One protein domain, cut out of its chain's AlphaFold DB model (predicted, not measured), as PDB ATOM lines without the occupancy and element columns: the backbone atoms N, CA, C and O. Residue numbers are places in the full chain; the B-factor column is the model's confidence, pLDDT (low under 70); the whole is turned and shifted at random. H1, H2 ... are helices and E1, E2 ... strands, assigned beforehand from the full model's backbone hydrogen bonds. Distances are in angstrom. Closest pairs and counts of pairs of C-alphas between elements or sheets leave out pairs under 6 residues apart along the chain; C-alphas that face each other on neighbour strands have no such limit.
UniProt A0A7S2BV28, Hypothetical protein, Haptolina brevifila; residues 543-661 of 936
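AT A GLANCE: This is residues 543 to 661 of the 936 residues of the protein "Hypothetical protein" of Haptolina brevifila (UniProt A0A7S2BV28). A small three-stranded sheet forms a wall at one end, with H1 and H2 over one face and the other face bare. H2 folds back through a tight link into H3 as a helical hairpin, and H4 crosses H3 and lies nearly parallel to H1, overlapping it only in part, so that H1 and H4 in succession make the long axis. The printed part has 119 residues with four named helices and three named strands, in the order H1 E1 E2 E3 H2 H3 H4; the sheet, order E1 E3 E2, is mixed, and the class is mostly helix. It is compact, with a radius of gyration of the C-alphas of 14.0 A, and elongated, spanning 50 by 31 by 19 A.

IN THESE COORDINATES: H1, residues 549 to 565, begins at C-alpha 549 (3.324, 25.703, 7.027) and is 24.6 A long. Strands E1, residues 573 to 577, E2, residues 584 to 586, and E3, residues 589 to 593, measure 12.9 A, 6.9 A and 13.4 A. H2, residues 599 to 613, is 21.2 A long from C-alpha 599 (-13.649, 38.598, 0.841). H3, residues 618 to 630, measures 17.9 A. H4, residues 642 to 661, is 28.9 A long and ends at C-alpha 661 (-11.973, 65.689, 3.956).

HOW THE PARTS SIT: E1 and E3 are parallel, with N 575 and O 590 2.8 A apart, within hydrogen-bond range. E3 and E2 are an antiparallel hairpin, with N 591 and O 584 2.9 A apart. H1 and H2 are on the same face of the sheet, two layers of helix and sheet. H1 lies over E1 at a height over the sheet of 8.6 A, its closest C-alphas being Lys 556 and Val 574, 6.3 A apart. H2 lies over E3 and E2, height 9.2 A, and runs only just along the strands, at 29.7 degrees to E2 on the local plane. H2 and H3 touch at Leu 603 and Gln 624, C-alphas 6.7 A apart, at a shallow tilt of 2 degrees, opposite ways. H3 and H4 touch at His 622 and Ala 652, C-alphas 5.0 A apart, at a steep tilt of 57 degrees. H4 touches H1 with residues 642 to 649 alone, the closest C-alphas being Ala 558 and Leu 642, 6.2 A apart, at a shallow tilt of 6 degrees. H2 and H4 are apart. Every O i to N i+4 pair is within hydrogen-bond range in H3 and H4, against 12 of 13 in H1 and 10 of 11 in H2.

THE WHOLE: The two farthest C-alphas, Arg 545 and Ser 661, are 50.0 A apart. The printed part has no cut, and the link from H3 to H4 is long, with 11 residues. The mean pLDDT of the printed part is 73.9, and 42 residues are under 70, among them residues 543 to 551, 624 to 636 and 654 to 661.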
ATOM      1  N   THR A 543      -1.415  22.994  18.584       65.56
ATOM      2  CA  THR A 543      -0.850  23.773  17.456       65.56
ATOM      3  C   THR A 543       0.545  23.347  16.974       65.56
ATOM      4  O   THR A 543       0.908  23.679  15.848       65.56
ATOM      5  N   ASP A 544       1.305  22.574  17.753       53.28
ATOM      6  CA  ASP A 544       2.655  22.111  17.381       53.28
ATOM      7  C   ASP A 544       2.673  20.913  16.401       53.28
ATOM      8  O   ASP A 544       3.751  20.461  16.010       53.28
ATOM      9  N   ARG A 545       1.515  20.337  16.025       49.59
ATOM     10  CA  ARG A 545       1.459  18.969  15.454       49.59
ATOM     11  C   ARG A 545       1.035  18.788  13.991       49.59
ATOM     12  O   ARG A 545       1.053  17.648  13.529       49.59
ATOM     13  N   GLY A 546       0.762  19.839  13.213       43.72
ATOM     14  CA  GLY A 546       0.699  19.683  11.748       43.72
ATOM     15  C   GLY A 546       0.029  20.800  10.946       43.72
ATOM     16  O   GLY A 546      -0.697  21.625  11.486       43.72
ATOM     17  N   GLY A 547       0.248  20.773   9.624       51.94
ATOM     18  CA  GLY A 547      -0.463  21.613   8.647       51.94
ATOM     19  C   GLY A 547       0.435  22.533   7.810       51.94
ATOM     20  O   GLY A 547       0.756  23.636   8.230       51.94
ATOM     21  N   ASN A 548       0.805  22.071   6.608       55.72
ATOM     22  CA  ASN A 548       1.297  22.823   5.436       55.72
ATOM     23  C   ASN A 548       1.797  24.278   5.675       55.72
ATOM     24  O   ASN A 548       1.193  25.242   5.197       55.72
ATOM     25  N   ALA A 549       2.914  24.437   6.399       62.72
ATOM     26  CA  ALA A 549       3.324  25.703   7.027       62.72
ATOM     27  C   ALA A 549       3.297  26.945   6.113       62.72
ATOM     28  O   ALA A 549       2.814  27.992   6.534       62.72
ATOM     29  N   LYS A 550       3.737  26.833   4.850       61.84
ATOM     30  CA  LYS A 550       3.767  27.958   3.891       61.84
ATOM     31  C   LYS A 550       2.384  28.543   3.581       61.84
ATOM     32  O   LYS A 550       2.258  29.746   3.371       61.84
ATOM     33  N   GLN A 551       1.348  27.705   3.542       66.75
ATOM     34  CA  GLN A 551      -0.022  28.159   3.297       66.75
ATOM     35  C   GLN A 551      -0.555  28.909   4.523       66.75
ATOM     36  O   GLN A 551      -1.105  29.998   4.392       66.75
ATOM     37  N   VAL A 552      -0.306  28.371   5.721       73.25
ATOM     38  CA  VAL A 552      -0.667  29.007   6.998       73.25
ATOM     39  C   VAL A 552       0.062  30.342   7.183       73.25
ATOM     40  O   VAL A 552      -0.542  31.312   7.628       73.25
ATOM     41  N   GLU A 553       1.336  30.421   6.798       75.44
ATOM     42  CA  GLU A 553       2.161  31.633   6.855       75.44
ATOM     43  C   GLU A 553       1.632  32.747   5.932       75.44
ATOM     44  O   GLU A 553       1.487  33.890   6.372       75.44
ATOM     45  N   HIS A 554       1.255  32.418   4.691       75.31
ATOM     46  CA  HIS A 554       0.622  33.366   3.764       75.31
ATOM     47  C   HIS A 554      -0.731  33.869   4.300       75.31
ATOM     48  O   HIS A 554      -0.944  35.079   4.413       75.31
ATOM     49  N   LEU A 555      -1.622  32.948   4.690       77.81
ATOM     50  CA  LEU A 555      -2.951  33.268   5.228       77.81
ATOM     51  C   LEU A 555      -2.865  34.134   6.496       77.81
ATOM     52  O   LEU A 555      -3.616  35.097   6.656       77.81
ATOM     53  N   LYS A 556      -1.911  33.830   7.383       80.19
ATOM     54  CA  LYS A 556      -1.635  34.613   8.589       80.19
ATOM     55  C   LYS A 556      -1.118  36.007   8.261       80.19
ATOM     56  O   LYS A 556      -1.623  36.970   8.824       80.19
ATOM     57  N   THR A 557      -0.174  36.129   7.328       82.94
ATOM     58  CA  THR A 557       0.381  37.429   6.916       82.94
ATOM     59  C   THR A 557      -0.709  38.351   6.363       82.94
ATOM     60  O   THR A 557      -0.734  39.533   6.698       82.94
ATOM     61  N   ALA A 558      -1.670  37.818   5.599       82.44
ATOM     62  CA  ALA A 558      -2.813  38.587   5.113       82.44
ATOM     63  C   ALA A 558      -3.694  39.158   6.244       82.44
ATOM     64  O   ALA A 558      -4.078  40.328   6.194       82.44
ATOM     65  N   ILE A 559      -3.996  38.377   7.288       82.56
ATOM     66  CA  ILE A 559      -4.812  38.867   8.414       82.56
ATOM     67  C   ILE A 559      -3.992  39.769   9.360       82.56
ATOM     68  O   ILE A 559      -4.509  40.791   9.817       82.56
ATOM     69  N   ASP A 560      -2.705  39.484   9.589       82.75
ATOM     70  CA  ASP A 560      -1.780  40.372  10.317       82.75
ATOM     71  C   ASP A 560      -1.708  41.770   9.650       82.75
ATOM     72  O   ASP A 560      -1.722  42.786  10.345       82.75
ATOM     73  N   VAL A 561      -1.718  41.851   8.310       85.25
ATOM     74  CA  VAL A 561      -1.760  43.123   7.553       85.25
ATOM     75  C   VAL A 561      -3.054  43.917   7.793       85.25
ATOM     76  O   VAL A 561      -2.999  45.141   7.935       85.25
ATOM     77  N   LEU A 562      -4.208  43.249   7.880       83.31
ATOM     78  CA  LEU A 562      -5.506  43.898   8.114       83.31
ATOM     79  C   LEU A 562      -5.675  44.330   9.581       83.31
ATOM     80  O   LEU A 562      -6.049  45.469   9.851       83.31
ATOM     81  N   THR A 563      -5.337  43.462  10.537       80.56
ATOM     82  CA  THR A 563      -5.364  43.798  11.975       80.56
ATOM     83  C   THR A 563      -4.334  44.867  12.354       80.56
ATOM     84  O   THR A 563      -4.595  45.679  13.241       80.56
ATOM     85  N   GLY A 564      -3.209  44.947  11.635       80.94
ATOM     86  CA  GLY A 564      -2.215  46.009  11.792       80.94
ATOM     87  C   GLY A 564      -2.728  47.407  11.424       80.94
ATOM     88  O   GLY A 564      -2.277  48.387  12.012       80.94
ATOM     89  N   TYR A 565      -3.702  47.525  10.512       81.94
ATOM     90  CA  TYR A 565      -4.360  48.806  10.214       81.94
ATOM     91  C   TYR A 565      -5.236  49.301  11.379       81.94
ATOM     92  O   TYR A 565      -5.299  50.500  11.630       81.94
ATOM     93  N   ILE A 566      -5.853  48.371  12.115       78.62
ATOM     94  CA  ILE A 566      -6.766  48.637  13.242       78.62
ATOM     95  C   ILE A 566      -6.004  49.057  14.522       78.62
ATOM     96  O   ILE A 566      -6.610  49.537  15.472       78.62
ATOM     97  N   ARG A 567      -4.666  48.929  14.561       69.94
ATOM     98  CA  ARG A 567      -3.816  49.325  15.709       69.94
ATOM     99  C   ARG A 567      -4.230  48.694  17.055       69.94
ATOM    100  O   ARG A 567      -4.189  49.346  18.095       69.94
ATOM    101  N   LEU A 568      -4.594  47.411  17.056       67.81
ATOM    102  CA  LEU A 568      -4.921  46.677  18.286       67.81
ATOM    103  C   LEU A 568      -3.752  46.736  19.294       67.81
ATOM    104  O   LEU A 568      -2.681  46.204  19.000       67.81
ATOM    105  N   ARG A 569      -3.967  47.340  20.481       53.88
ATOM    106  CA  ARG A 569      -2.949  47.500  21.552       53.88
ATOM    107  C   ARG A 569      -2.190  46.202  21.851       53.88
ATOM    108  O   ARG A 569      -0.968  46.199  21.960       53.88
ATOM    109  N   ASN A 570      -2.921  45.092  21.940       61.22
ATOM    110  CA  ASN A 570      -2.354  43.750  22.032       61.22
ATOM    111  C   ASN A 570      -2.309  43.111  20.639       61.22
ATOM    112  O   ASN A 570      -3.340  43.025  19.967       61.22
ATOM    113  N   LYS A 571      -1.138  42.606  20.215       66.62
ATOM    114  CA  LYS A 571      -0.998  41.926  18.916       66.62
ATOM    115  C   LYS A 571      -1.819  40.630  18.894       66.62
ATOM    116  O   LYS A 571      -1.358  39.594  19.376       66.62
ATOM    117  N   MET A 572      -3.002  40.710  18.281       78.50
ATOM    118  CA  MET A 572      -3.904  39.588  18.021       78.50
ATOM    119  C   MET A 572      -3.147  38.428  17.361       78.50
ATOM    120  O   MET A 572      -2.481  38.604  16.341       78.50
ATOM    121  N   ARG A 573      -3.235  37.233  17.945       81.25
ATOM    122  CA  ARG A 573      -2.577  36.028  17.432       81.25
ATOM    123  C   ARG A 573      -3.557  35.249  16.571       81.25
ATOM    124  O   ARG A 573      -4.490  34.646  17.088       81.25
ATOM    125  N   VAL A 574      -3.345  35.268  15.258       82.88
ATOM    126  CA  VAL A 574      -4.177  34.523  14.304       82.88
ATOM    127  C   VAL A 574      -3.674  33.082  14.172       82.88
ATOM    128  O   VAL A 574      -2.488  32.848  13.913       82.88
ATOM    129  N   HIS A 575      -4.593  32.129  14.332       84.06
ATOM    130  CA  HIS A 575      -4.382  30.688  14.233       84.06
ATOM    131  C   HIS A 575      -5.362  30.096  13.213       84.06
ATOM    132  O   HIS A 575      -6.573  30.245  13.362       84.06
ATOM    133  N   PHE A 576      -4.854  29.387  12.204       83.25
ATOM    134  CA  PHE A 576      -5.689  28.618  11.279       83.25
ATOM    135  C   PHE A 576      -5.726  27.155  11.717       83.25
ATOM    136  O   PHE A 576      -4.675  26.573  11.981       83.25
ATOM    137  N   SER A 577      -6.915  26.555  11.779       81.75
ATOM    138  CA  SER A 577      -7.091  25.153  12.177       81.75
ATOM    139  C   SER A 577      -8.123  24.444  11.304       81.75
ATOM    140  O   SER A 577      -9.136  25.022  10.916       81.75
ATOM    141  N   THR A 578      -7.869  23.171  11.003       81.06
ATOM    142  CA  THR A 578      -8.832  22.261  10.359       81.06
ATOM    143  C   THR A 578      -9.870  21.709  11.337       81.06
ATOM    144  O   THR A 578     -10.890  21.187  10.903       81.06
ATOM    145  N   GLU A 579      -9.623  21.805  12.648       82.88
ATOM    146  CA  GLU A 579     -10.555  21.355  13.694       82.88
ATOM    147  C   GLU A 579     -11.633  22.403  14.013       82.88
ATOM    148  O   GLU A 579     -12.667  22.082  14.598       82.88
ATOM    149  N   VAL A 580     -11.379  23.656  13.622       85.31
ATOM    150  CA  VAL A 580     -12.232  24.826  13.842       85.31
ATOM    151  C   VAL A 580     -13.064  25.080  12.576       85.31
ATOM    152  O   VAL A 580     -12.482  25.350  11.528       85.31
ATOM    153  N   PRO A 581     -14.408  25.026  12.627       82.62
ATOM    154  CA  PRO A 581     -15.263  25.265  11.460       82.62
ATOM    155  C   PRO A 581     -15.746  26.722  11.326       82.62
ATOM    156  O   PRO A 581     -16.307  27.085  10.294       82.62
ATOM    157  N   ILE A 582     -15.584  27.546  12.368       85.12
ATOM    158  CA  ILE A 582     -16.192  28.879  12.533       85.12
ATOM    159  C   ILE A 582     -15.147  29.819  13.142       85.12
ATOM    160  O   ILE A 582     -14.376  29.388  13.993       85.12
ATOM    161  N   VAL A 583     -15.125  31.097  12.752       86.00
ATOM    162  CA  VAL A 583     -14.211  32.068  13.377       86.00
ATOM    163  C   VAL A 583     -14.684  32.424  14.788       86.00
ATOM    164  O   VAL A 583     -15.824  32.856  14.957       86.00
ATOM    165  N   PHE A 584     -13.795  32.330  15.777       88.31
ATOM    166  CA  PHE A 584     -14.018  32.855  17.128       88.31
ATOM    167  C   PHE A 584     -12.755  33.536  17.678       88.31
ATOM    168  O   PHE A 584     -11.645  33.312  17.187       88.31
ATOM    169  N   VAL A 585     -12.930  34.430  18.656       86.88
ATOM    170  CA  VAL A 585     -11.861  35.284  19.204       86.88
ATOM    171  C   VAL A 585     -12.019  35.388  20.716       86.88
ATOM    172  O   VAL A 585     -13.085  35.775  21.189       86.88
ATOM    173  N   HIS A 586     -10.952  35.088  21.456       87.00
ATOM    174  CA  HIS A 586     -10.936  35.074  22.920       87.00
ATOM    175  C   HIS A 586      -9.518  35.391  23.440       87.00
ATOM    176  O   HIS A 586      -8.533  34.948  22.850       87.00
ATOM    177  N   HIS A 587      -9.402  36.225  24.483       81.19
ATOM    178  CA  HIS A 587      -8.140  36.725  25.077       81.19
ATOM    179  C   HIS A 587      -6.989  37.046  24.087       81.19
ATOM    180  O   HIS A 587      -5.826  36.712  24.309       81.19
ATOM    181  N   GLY A 588      -7.292  37.721  22.971       79.62
ATOM    182  CA  GLY A 588      -6.280  38.129  21.982       79.62
ATOM    183  C   GLY A 588      -5.778  37.008  21.062       79.62
ATOM    184  O   GLY A 588      -4.831  37.221  20.303       79.62
ATOM    185  N   HIS A 589      -6.415  35.837  21.089       86.06
ATOM    186  CA  HIS A 589      -6.252  34.775  20.103       86.06
ATOM    187  C   HIS A 589      -7.472  34.734  19.173       86.06
ATOM    188  O   HIS A 589      -8.614  34.738  19.631       86.06
ATOM    189  N   ALA A 590      -7.226  34.678  17.865       86.50
ATOM    190  CA  ALA A 590      -8.239  34.552  16.823       86.50
ATOM    191  C   ALA A 590      -8.079  33.204  16.116       86.50
ATOM    192  O   ALA A 590      -7.067  32.969  15.451       86.50
ATOM    193  N   PHE A 591      -9.075  32.331  16.242       87.44
ATOM    194  CA  PHE A 591      -9.101  31.032  15.579       87.44
ATOM    195  C   PHE A 591      -9.964  31.107  14.323       87.44
ATOM    196  O   PHE A 591     -11.108  31.552  14.367       87.44
ATOM    197  N   VAL A 592      -9.388  30.695  13.196       85.38
ATOM    198  CA  VAL A 592      -9.955  30.826  11.851       85.38
ATOM    199  C   VAL A 592     -10.014  29.433  11.207       85.38
ATOM    200  O   VAL A 592      -9.044  28.676  11.324       85.38
ATOM    201  N   PRO A 593     -11.115  29.056  10.531       85.06
ATOM    202  CA  PRO A 593     -11.182  27.784   9.826       85.06
ATOM    203  C   PRO A 593     -10.160  27.740   8.685       85.06
ATOM    204  O   PRO A 593      -9.946  28.731   7.987       85.06
ATOM    205  N   MET A 594      -9.544  26.575   8.471       81.62
ATOM    206  CA  MET A 594      -8.597  26.344   7.375       81.62
ATOM    207  C   MET A 594      -9.326  26.319   6.019       81.62
ATOM    208  O   MET A 594      -9.711  25.264   5.517       81.62
ATOM    209  N   GLN A 595      -9.552  27.501   5.448       80.25
ATOM    210  CA  GLN A 595     -10.280  27.730   4.198       80.25
ATOM    211  C   GLN A 595      -9.514  28.725   3.304       80.25
ATOM    212  O   GLN A 595      -8.688  29.485   3.820       80.25
ATOM    213  N   PRO A 596      -9.776  28.750   1.981       80.44
ATOM    214  CA  PRO A 596      -9.252  29.772   1.076       80.44
ATOM    215  C   PRO A 596      -9.490  31.196   1.587       80.44
ATOM    216  O   PRO A 596     -10.558  31.506   2.128       80.44
ATOM    217  N   LEU A 597      -8.516  32.086   1.383       81.25
ATOM    218  CA  LEU A 597      -8.683  33.494   1.727       81.25
ATOM    219  C   LEU A 597      -9.700  34.116   0.769       81.25
ATOM    220  O   LEU A 597      -9.484  34.133  -0.436       81.25
ATOM    221  N   THR A 598     -10.812  34.624   1.287       81.75
ATOM    222  CA  THR A 598     -11.897  35.194   0.473       81.75
ATOM    223  C   THR A 598     -12.400  36.491   1.092       81.75
ATOM    224  O   THR A 598     -12.266  36.697   2.303       81.75
ATOM    225  N   ARG A 599     -13.036  37.368   0.300       78.19
ATOM    226  CA  ARG A 599     -13.649  38.598   0.841       78.19
ATOM    227  C   ARG A 599     -14.694  38.265   1.916       78.19
ATOM    228  O   ARG A 599     -14.784  38.978   2.911       78.19
ATOM    229  N   ALA A 600     -15.437  37.167   1.752       71.38
ATOM    230  CA  ALA A 600     -16.367  36.657   2.756       71.38
ATOM    231  C   ALA A 600     -15.668  36.279   4.075       71.38
ATOM    232  O   ALA A 600     -16.106  36.729   5.133       71.38
ATOM    233  N   LEU A 601     -14.571  35.512   4.023       78.38
ATOM    234  CA  LEU A 601     -13.813  35.126   5.218       78.38
ATOM    235  C   LEU A 601     -13.204  36.349   5.918       78.38
ATOM    236  O   LEU A 601     -13.313  36.466   7.135       78.38
ATOM    237  N   LEU A 602     -12.633  37.293   5.162       80.38
ATOM    238  CA  LEU A 602     -12.056  38.525   5.711       80.38
ATOM    239  C   LEU A 602     -13.102  39.398   6.418       80.38
ATOM    240  O   LEU A 602     -12.876  39.820   7.551       80.38
ATOM    241  N   LEU A 603     -14.268  39.617   5.797       72.12
ATOM    242  CA  LEU A 603     -15.384  40.334   6.429       72.12
ATOM    243  C   LEU A 603     -15.881  39.613   7.692       72.12
ATOM    244  O   LEU A 603     -16.172  40.264   8.694       72.12
ATOM    245  N   HIS A 604     -15.940  38.277   7.678       75.44
ATOM    246  CA  HIS A 604     -16.371  37.495   8.836       75.44
ATOM    247  C   HIS A 604     -15.360  37.568   9.994       75.44
ATOM    248  O   HIS A 604     -15.765  37.755  11.139       75.44
ATOM    249  N   VAL A 605     -14.052  37.503   9.711       81.31
ATOM    250  CA  VAL A 605     -12.990  37.693  10.716       81.31
ATOM    251  C   VAL A 605     -13.060  39.090  11.329       81.31
ATOM    252  O   VAL A 605     -13.097  39.210  12.554       81.31
ATOM    253  N   LEU A 606     -13.150  40.142  10.507       80.19
ATOM    254  CA  LEU A 606     -13.286  41.517  10.994       80.19
ATOM    255  C   LEU A 606     -14.540  41.691  11.862       80.19
ATOM    256  O   LEU A 606     -14.440  42.214  12.968       80.19
ATOM    257  N   GLY A 607     -15.693  41.182  11.418       74.38
ATOM    258  CA  GLY A 607     -16.949  41.252  12.167       74.38
ATOM    259  C   GLY A 607     -16.966  40.422  13.458       74.38
ATOM    260  O   GLY A 607     -17.730  40.736  14.369       74.38
ATOM    261  N   VAL A 608     -16.151  39.368  13.596       78.25
ATOM    262  CA  VAL A 608     -15.952  38.673  14.887       78.25
ATOM    263  C   VAL A 608     -15.041  39.489  15.808       78.25
ATOM    264  O   VAL A 608     -15.403  39.702  16.964       78.25
ATOM    265  N   ILE A 609     -13.907  39.993  15.304       80.31
ATOM    266  CA  ILE A 609     -12.965  40.803  16.097       80.31
ATOM    267  C   ILE A 609     -13.660  42.068  16.626       80.31
ATOM    268  O   ILE A 609     -13.628  42.309  17.829       80.31
ATOM    269  N   GLN A 610     -14.348  42.825  15.766       76.69
ATOM    270  CA  GLN A 610     -15.058  44.055  16.139       76.69
ATOM    271  C   GLN A 610     -16.072  43.813  17.271       76.69
ATOM    272  O   GLN A 610     -16.102  44.552  18.252       76.69
ATOM    273  N   ARG A 611     -16.854  42.724  17.190       72.62
ATOM    274  CA  ARG A 611     -17.820  42.347  18.238       72.62
ATOM    275  C   ARG A 611     -17.152  41.960  19.561       72.62
ATOM    276  O   ARG A 611     -17.693  42.291  20.611       72.62
ATOM    277  N   LYS A 612     -16.002  41.278  19.530       72.81
ATOM    278  CA  LYS A 612     -15.269  40.850  20.739       72.81
ATOM    279  C   LYS A 612     -14.410  41.955  21.370       72.81
ATOM    280  O   LYS A 612     -14.031  41.813  22.526       72.81
ATOM    281  N   LEU A 613     -14.145  43.057  20.664       68.94
ATOM    282  CA  LEU A 613     -13.522  44.256  21.246       68.94
ATOM    283  C   LEU A 613     -14.495  45.091  22.092       68.94
ATOM    284  O   LEU A 613     -14.048  45.849  22.945       68.94
ATOM    285  N   GLY A 614     -15.808  44.999  21.851       61.25
ATOM    286  CA  GLY A 614     -16.841  45.730  22.604       61.25
ATOM    287  C   GLY A 614     -16.884  47.252  22.380       61.25
ATOM    288  O   GLY A 614     -17.861  47.893  22.761       61.25
ATOM    289  N   VAL A 615     -15.867  47.824  21.730       61.28
ATOM    290  CA  VAL A 615     -15.742  49.244  21.375       61.28
ATOM    291  C   VAL A 615     -15.783  49.386  19.851       61.28
ATOM    292  O   VAL A 615     -15.152  48.615  19.130       61.28
ATOM    293  N   TYR A 616     -16.536  50.369  19.357       60.56
ATOM    294  CA  TYR A 616     -16.617  50.688  17.931       60.56
ATOM    295  C   TYR A 616     -15.397  51.510  17.487       60.56
ATOM    296  O   TYR A 616     -15.098  52.539  18.089       60.56
ATOM    297  N   ASP A 617     -14.737  51.079  16.410       67.75
ATOM    298  CA  ASP A 617     -13.631  51.790  15.760       67.75
ATOM    299  C   ASP A 617     -13.916  51.931  14.253       67.75
ATOM    300  O   ASP A 617     -14.123  50.947  13.539       67.75
ATOM    301  N   GLU A 618     -13.890  53.170  13.759       65.81
ATOM    302  CA  GLU A 618     -14.137  53.531  12.359       65.81
ATOM    303  C   GLU A 618     -13.134  52.890  11.383       65.81
ATOM    304  O   GLU A 618     -13.461  52.694  10.209       65.81
ATOM    305  N   ASN A 619     -11.949  52.470  11.849       75.56
ATOM    306  CA  ASN A 619     -11.004  51.702  11.034       75.56
ATOM    307  C   ASN A 619     -11.623  50.396  10.500       75.56
ATOM    308  O   ASN A 619     -11.302  50.001   9.377       75.56
ATOM    309  N   PHE A 620     -12.531  49.749  11.245       74.19
ATOM    310  CA  PHE A 620     -13.268  48.583  10.743       74.19
ATOM    311  C   PHE A 620     -14.190  48.963   9.586       74.19
ATOM    312  O   PHE A 620     -14.185  48.283   8.563       74.19
ATOM    313  N   THR A 621     -14.936  50.060   9.707       65.38
ATOM    314  CA  THR A 621     -15.850  50.552   8.665       65.38
ATOM    315  C   THR A 621     -15.085  50.922   7.390       65.38
ATOM    316  O   THR A 621     -15.459  50.492   6.298       65.38
ATOM    317  N   HIS A 622     -13.947  51.617   7.517       73.12
ATOM    318  CA  HIS A 622     -13.068  51.927   6.384       73.12
ATOM    319  C   HIS A 622     -12.480  50.664   5.724       73.12
ATOM    320  O   HIS A 622     -12.395  50.599   4.498       73.12
ATOM    321  N   LEU A 623     -12.101  49.643   6.509       74.88
ATOM    322  CA  LEU A 623     -11.654  48.347   5.981       74.88
ATOM    323  C   LEU A 623     -12.774  47.578   5.275       74.88
ATOM    324  O   LEU A 623     -12.529  46.992   4.224       74.88
ATOM    325  N   GLN A 624     -13.989  47.569   5.826       68.81
ATOM    326  CA  GLN A 624     -15.141  46.902   5.214       68.81
ATOM    327  C   GLN A 624     -15.480  47.532   3.858       68.81
ATOM    328  O   GLN A 624     -15.630  46.804   2.878       68.81
ATOM    329  N   GLN A 625     -15.515  48.866   3.771       61.75
ATOM    330  CA  GLN A 625     -15.689  49.586   2.505       61.75
ATOM    331  C   GLN A 625     -14.558  49.257   1.515       61.75
ATOM    332  O   GLN A 625     -14.818  48.810   0.396       61.75
ATOM    333  N   ALA A 626     -13.298  49.368   1.946       68.19
ATOM    334  CA  ALA A 626     -12.143  49.065   1.105       68.19
ATOM    335  C   ALA A 626     -12.088  47.598   0.632       68.19
ATOM    336  O   ALA A 626     -11.609  47.332  -0.468       68.19
ATOM    337  N   LEU A 627     -12.613  46.641   1.408       68.88
ATOM    338  CA  LEU A 627     -12.762  45.244   0.986       68.88
ATOM    339  C   LEU A 627     -13.749  45.090  -0.178       68.88
ATOM    340  O   LEU A 627     -13.526  44.242  -1.041       68.88
ATOM    341  N   PHE A 628     -14.824  45.882  -0.241       59.78
ATOM    342  CA  PHE A 628     -15.744  45.872  -1.386       59.78
ATOM    343  C   PHE A 628     -15.174  46.602  -2.609       59.78
ATOM    344  O   PHE A 628     -15.361  46.130  -3.731       59.78
ATOM    345  N   GLU A 629     -14.465  47.713  -2.397       58.22
ATOM    346  CA  GLU A 629     -13.909  48.550  -3.469       58.22
ATOM    347  C   GLU A 629     -12.656  47.934  -4.120       58.22
ATOM    348  O   GLU A 629     -12.577  47.853  -5.347       58.22
ATOM    349  N   ALA A 630     -11.690  47.461  -3.322       69.50
ATOM    350  CA  ALA A 630     -10.405  46.955  -3.814       69.50
ATOM    351  C   ALA A 630     -10.413  45.460  -4.191       69.50
ATOM    352  O   ALA A 630      -9.549  45.026  -4.951       69.50
ATOM    353  N   LEU A 631     -11.393  44.670  -3.724       68.94
ATOM    354  CA  LEU A 631     -11.574  43.262  -4.117       68.94
ATOM    355  C   LEU A 631     -12.895  43.056  -4.884       68.94
ATOM    356  O   LEU A 631     -13.800  42.383  -4.378       68.94
ATOM    357  N   PRO A 632     -13.053  43.603  -6.104       55.47
ATOM    358  CA  PRO A 632     -14.278  43.448  -6.881       55.47
ATOM    359  C   PRO A 632     -14.517  41.991  -7.312       55.47
ATOM    360  O   PRO A 632     -13.585  41.219  -7.542       55.47
ATOM    361  N   GLY A 633     -15.794  41.629  -7.480       55.31
ATOM    362  CA  GLY A 633     -16.229  40.283  -7.883       55.31
ATOM    363  C   GLY A 633     -16.926  39.506  -6.758       55.31
ATOM    364  O   GLY A 633     -17.314  40.115  -5.758       55.31
ATOM    365  N   PRO A 634     -17.123  38.185  -6.917       54.81
ATOM    366  CA  PRO A 634     -17.788  37.344  -5.924       54.81
ATOM    367  C   PRO A 634     -17.148  37.397  -4.536       54.81
ATOM    368  O   PRO A 634     -15.928  37.492  -4.405       54.81
ATOM    369  N   ALA A 635     -17.963  37.295  -3.482       54.91
ATOM    370  CA  ALA A 635     -17.456  37.268  -2.103       54.91
ATOM    371  C   ALA A 635     -16.657  35.984  -1.786       54.91
ATOM    372  O   ALA A 635     -15.836  35.976  -0.872       54.91
ATOM    373  N   THR A 636     -16.907  34.940  -2.574       68.25
ATOM    374  CA  THR A 636     -16.294  33.605  -2.627       68.25
ATOM    375  C   THR A 636     -14.957  33.562  -3.374       68.25
ATOM    376  O   THR A 636     -14.282  32.537  -3.314       68.25
ATOM    377  N   ARG A 637     -14.561  34.629  -4.092       78.19
ATOM    378  CA  ARG A 637     -13.313  34.640  -4.869       78.19
ATOM    379  C   ARG A 637     -12.111  34.446  -3.945       78.19
ATOM    380  O   ARG A 637     -11.944  35.208  -2.993       78.19
ATOM    381  N   GLU A 638     -11.264  33.477  -4.284       81.19
ATOM    382  CA  GLU A 638      -9.975  33.273  -3.630       81.19
ATOM    383  C   GLU A 638      -9.019  34.443  -3.923       81.19
ATOM    384  O   GLU A 638      -8.908  34.936  -5.051       81.19
ATOM    385  N   ILE A 639      -8.362  34.905  -2.865       82.19
ATOM    386  CA  ILE A 639      -7.361  35.965  -2.847       82.19
ATOM    387  C   ILE A 639      -6.016  35.251  -2.733       82.19
ATOM    388  O   ILE A 639      -5.659  34.766  -1.660       82.19
ATOM    389  N   THR A 640      -5.302  35.133  -3.851       79.44
ATOM    390  CA  THR A 640      -4.042  34.374  -3.928       79.44
ATOM    391  C   THR A 640      -2.809  35.250  -3.727       79.44
ATOM    392  O   THR A 640      -1.728  34.734  -3.454       79.44
ATOM    393  N   GLU A 641      -2.952  36.569  -3.871       82.38
ATOM    394  CA  GLU A 641      -1.843  37.519  -3.854       82.38
ATOM    395  C   GLU A 641      -1.952  38.491  -2.676       82.38
ATOM    396  O   GLU A 641      -2.908  39.258  -2.551       82.38
ATOM    397  N   LEU A 642      -0.913  38.537  -1.833       84.25
ATOM    398  CA  LEU A 642      -0.857  39.441  -0.674       84.25
ATOM    399  C   LEU A 642      -0.926  40.927  -1.093       84.25
ATOM    400  O   LEU A 642      -1.387  41.778  -0.330       84.25
ATOM    401  N   ALA A 643      -0.529  41.239  -2.331       85.19
ATOM    402  CA  ALA A 643      -0.670  42.563  -2.932       85.19
ATOM    403  C   ALA A 643      -2.133  43.049  -2.985       85.19
ATOM    404  O   ALA A 643      -2.380  44.238  -2.785       85.19
ATOM    405  N   GLU A 644      -3.109  42.153  -3.174       85.31
ATOM    406  CA  GLU A 644      -4.538  42.500  -3.148       85.31
ATOM    407  C   GLU A 644      -4.972  42.962  -1.744       85.31
ATOM    408  O   GLU A 644      -5.723  43.924  -1.591       85.31
ATOM    409  N   VAL A 645      -4.433  42.330  -0.699       86.81
ATOM    410  CA  VAL A 645      -4.697  42.683   0.705       86.81
ATOM    411  C   VAL A 645      -4.017  44.009   1.082       86.81
ATOM    412  O   VAL A 645      -4.593  44.835   1.793       86.81
ATOM    413  N   HIS A 646      -2.826  44.283   0.543       87.81
ATOM    414  CA  HIS A 646      -2.193  45.600   0.663       87.81
ATOM    415  C   HIS A 646      -2.938  46.704  -0.107       87.81
ATOM    416  O   HIS A 646      -2.948  47.852   0.351       87.81
ATOM    417  N   ALA A 647      -3.603  46.385  -1.223       84.94
ATOM    418  CA  ALA A 647      -4.474  47.325  -1.926       84.94
ATOM    419  C   ALA A 647      -5.705  47.691  -1.077       84.94
ATOM    420  O   ALA A 647      -6.021  48.873  -0.959       84.94
ATOM    421  N   VAL A 648      -6.320  46.722  -0.382       83.50
ATOM    422  CA  VAL A 648      -7.388  46.974   0.611       83.50
ATOM    423  C   VAL A 648      -6.915  47.925   1.715       83.50
ATOM    424  O   VAL A 648      -7.574  48.923   1.986       83.50
ATOM    425  N   VAL A 649      -5.757  47.674   2.337       89.00
ATOM    426  CA  VAL A 649      -5.239  48.550   3.412       89.00
ATOM    427  C   VAL A 649      -4.835  49.936   2.894       89.00
ATOM    428  O   VAL A 649      -4.939  50.921   3.624       89.00
ATOM    429  N   THR A 650      -4.391  50.044   1.641       88.12
ATOM    430  CA  THR A 650      -4.151  51.341   0.988       88.12
ATOM    431  C   THR A 650      -5.466  52.088   0.788       88.12
ATOM    432  O   THR A 650      -5.601  53.213   1.265       88.12
ATOM    433  N   ARG A 651      -6.479  51.433   0.211       81.69
ATOM    434  CA  ARG A 651      -7.792  52.038  -0.023       81.69
ATOM    435  C   ARG A 651      -8.515  52.403   1.278       81.69
ATOM    436  O   ARG A 651      -9.145  53.448   1.335       81.69
ATOM    437  N   ALA A 652      -8.347  51.641   2.361       72.94
ATOM    438  CA  ALA A 652      -8.894  51.997   3.675       72.94
ATOM    439  C   ALA A 652      -8.323  53.326   4.213       72.94
ATOM    440  O   ALA A 652      -9.059  54.118   4.802       72.94
ATOM    441  N   LYS A 653      -7.035  53.615   3.957       81.56
ATOM    442  CA  LYS A 653      -6.415  54.913   4.294       81.56
ATOM    443  C   LYS A 653      -6.989  56.049   3.451       81.56
ATOM    444  O   LYS A 653      -7.216  57.127   3.990       81.56
ATOM    445  N   GLU A 654      -7.229  55.809   2.164       67.88
ATOM    446  CA  GLU A 654      -7.880  56.780   1.273       67.88
ATOM    447  C   GLU A 654      -9.312  57.067   1.730       67.88
ATOM    448  O   GLU A 654      -9.643  58.222   1.950       67.88
ATOM    449  N   VAL A 655     -10.123  56.037   2.001       60.59
ATOM    450  CA  VAL A 655     -11.488  56.170   2.545       60.59
ATOM    451  C   VAL A 655     -11.494  56.963   3.861       60.59
ATOM    452  O   VAL A 655     -12.334  57.846   4.051       60.59
ATOM    453  N   LYS A 656     -10.525  56.724   4.759       69.06
ATOM    454  CA  LYS A 656     -10.367  57.503   6.001       69.06
ATOM    455  C   LYS A 656     -10.031  58.979   5.732       69.06
ATOM    456  O   LYS A 656     -10.551  59.866   6.410       69.06
ATOM    457  N   GLN A 657      -9.190  59.260   4.735       63.56
ATOM    458  CA  GLN A 657      -8.867  60.628   4.306       63.56
ATOM    459  C   GLN A 657     -10.045  61.309   3.596       63.56
ATOM    460  O   GLN A 657     -10.294  62.489   3.833       63.56
ATOM    461  N   GLU A 658     -10.800  60.581   2.774       55.19
ATOM    462  CA  GLU A 658     -12.008  61.053   2.097       55.19
ATOM    463  C   GLU A 658     -13.070  61.459   3.124       55.19
ATOM    464  O   GLU A 658     -13.534  62.601   3.082       55.19
ATOM    465  N   ALA A 659     -13.352  60.603   4.113       48.31
ATOM    466  CA  ALA A 659     -14.238  60.911   5.236       48.31
ATOM    467  C   ALA A 659     -13.778  62.164   6.009       48.31
ATOM    468  O   ALA A 659     -14.542  63.121   6.159       48.31
ATOM    469  N   ALA A 660     -12.507  62.234   6.418       47.00
ATOM    470  CA  ALA A 660     -11.959  63.415   7.095       47.00
ATOM    471  C   ALA A 660     -12.022  64.696   6.224       47.00
ATOM    472  O   ALA A 660     -12.261  65.802   6.723       47.00
ATOM    473  N   SER A 661     -11.859  64.570   4.902       41.59
ATOM    474  CA  SER A 661     -11.973  65.689   3.956       41.59
ATOM    475  C   SER A 661     -13.421  66.164   3.775       41.59
ATOM    476  O   SER A 661     -13.661  67.363   3.625       41.59
TER     477      SER A 661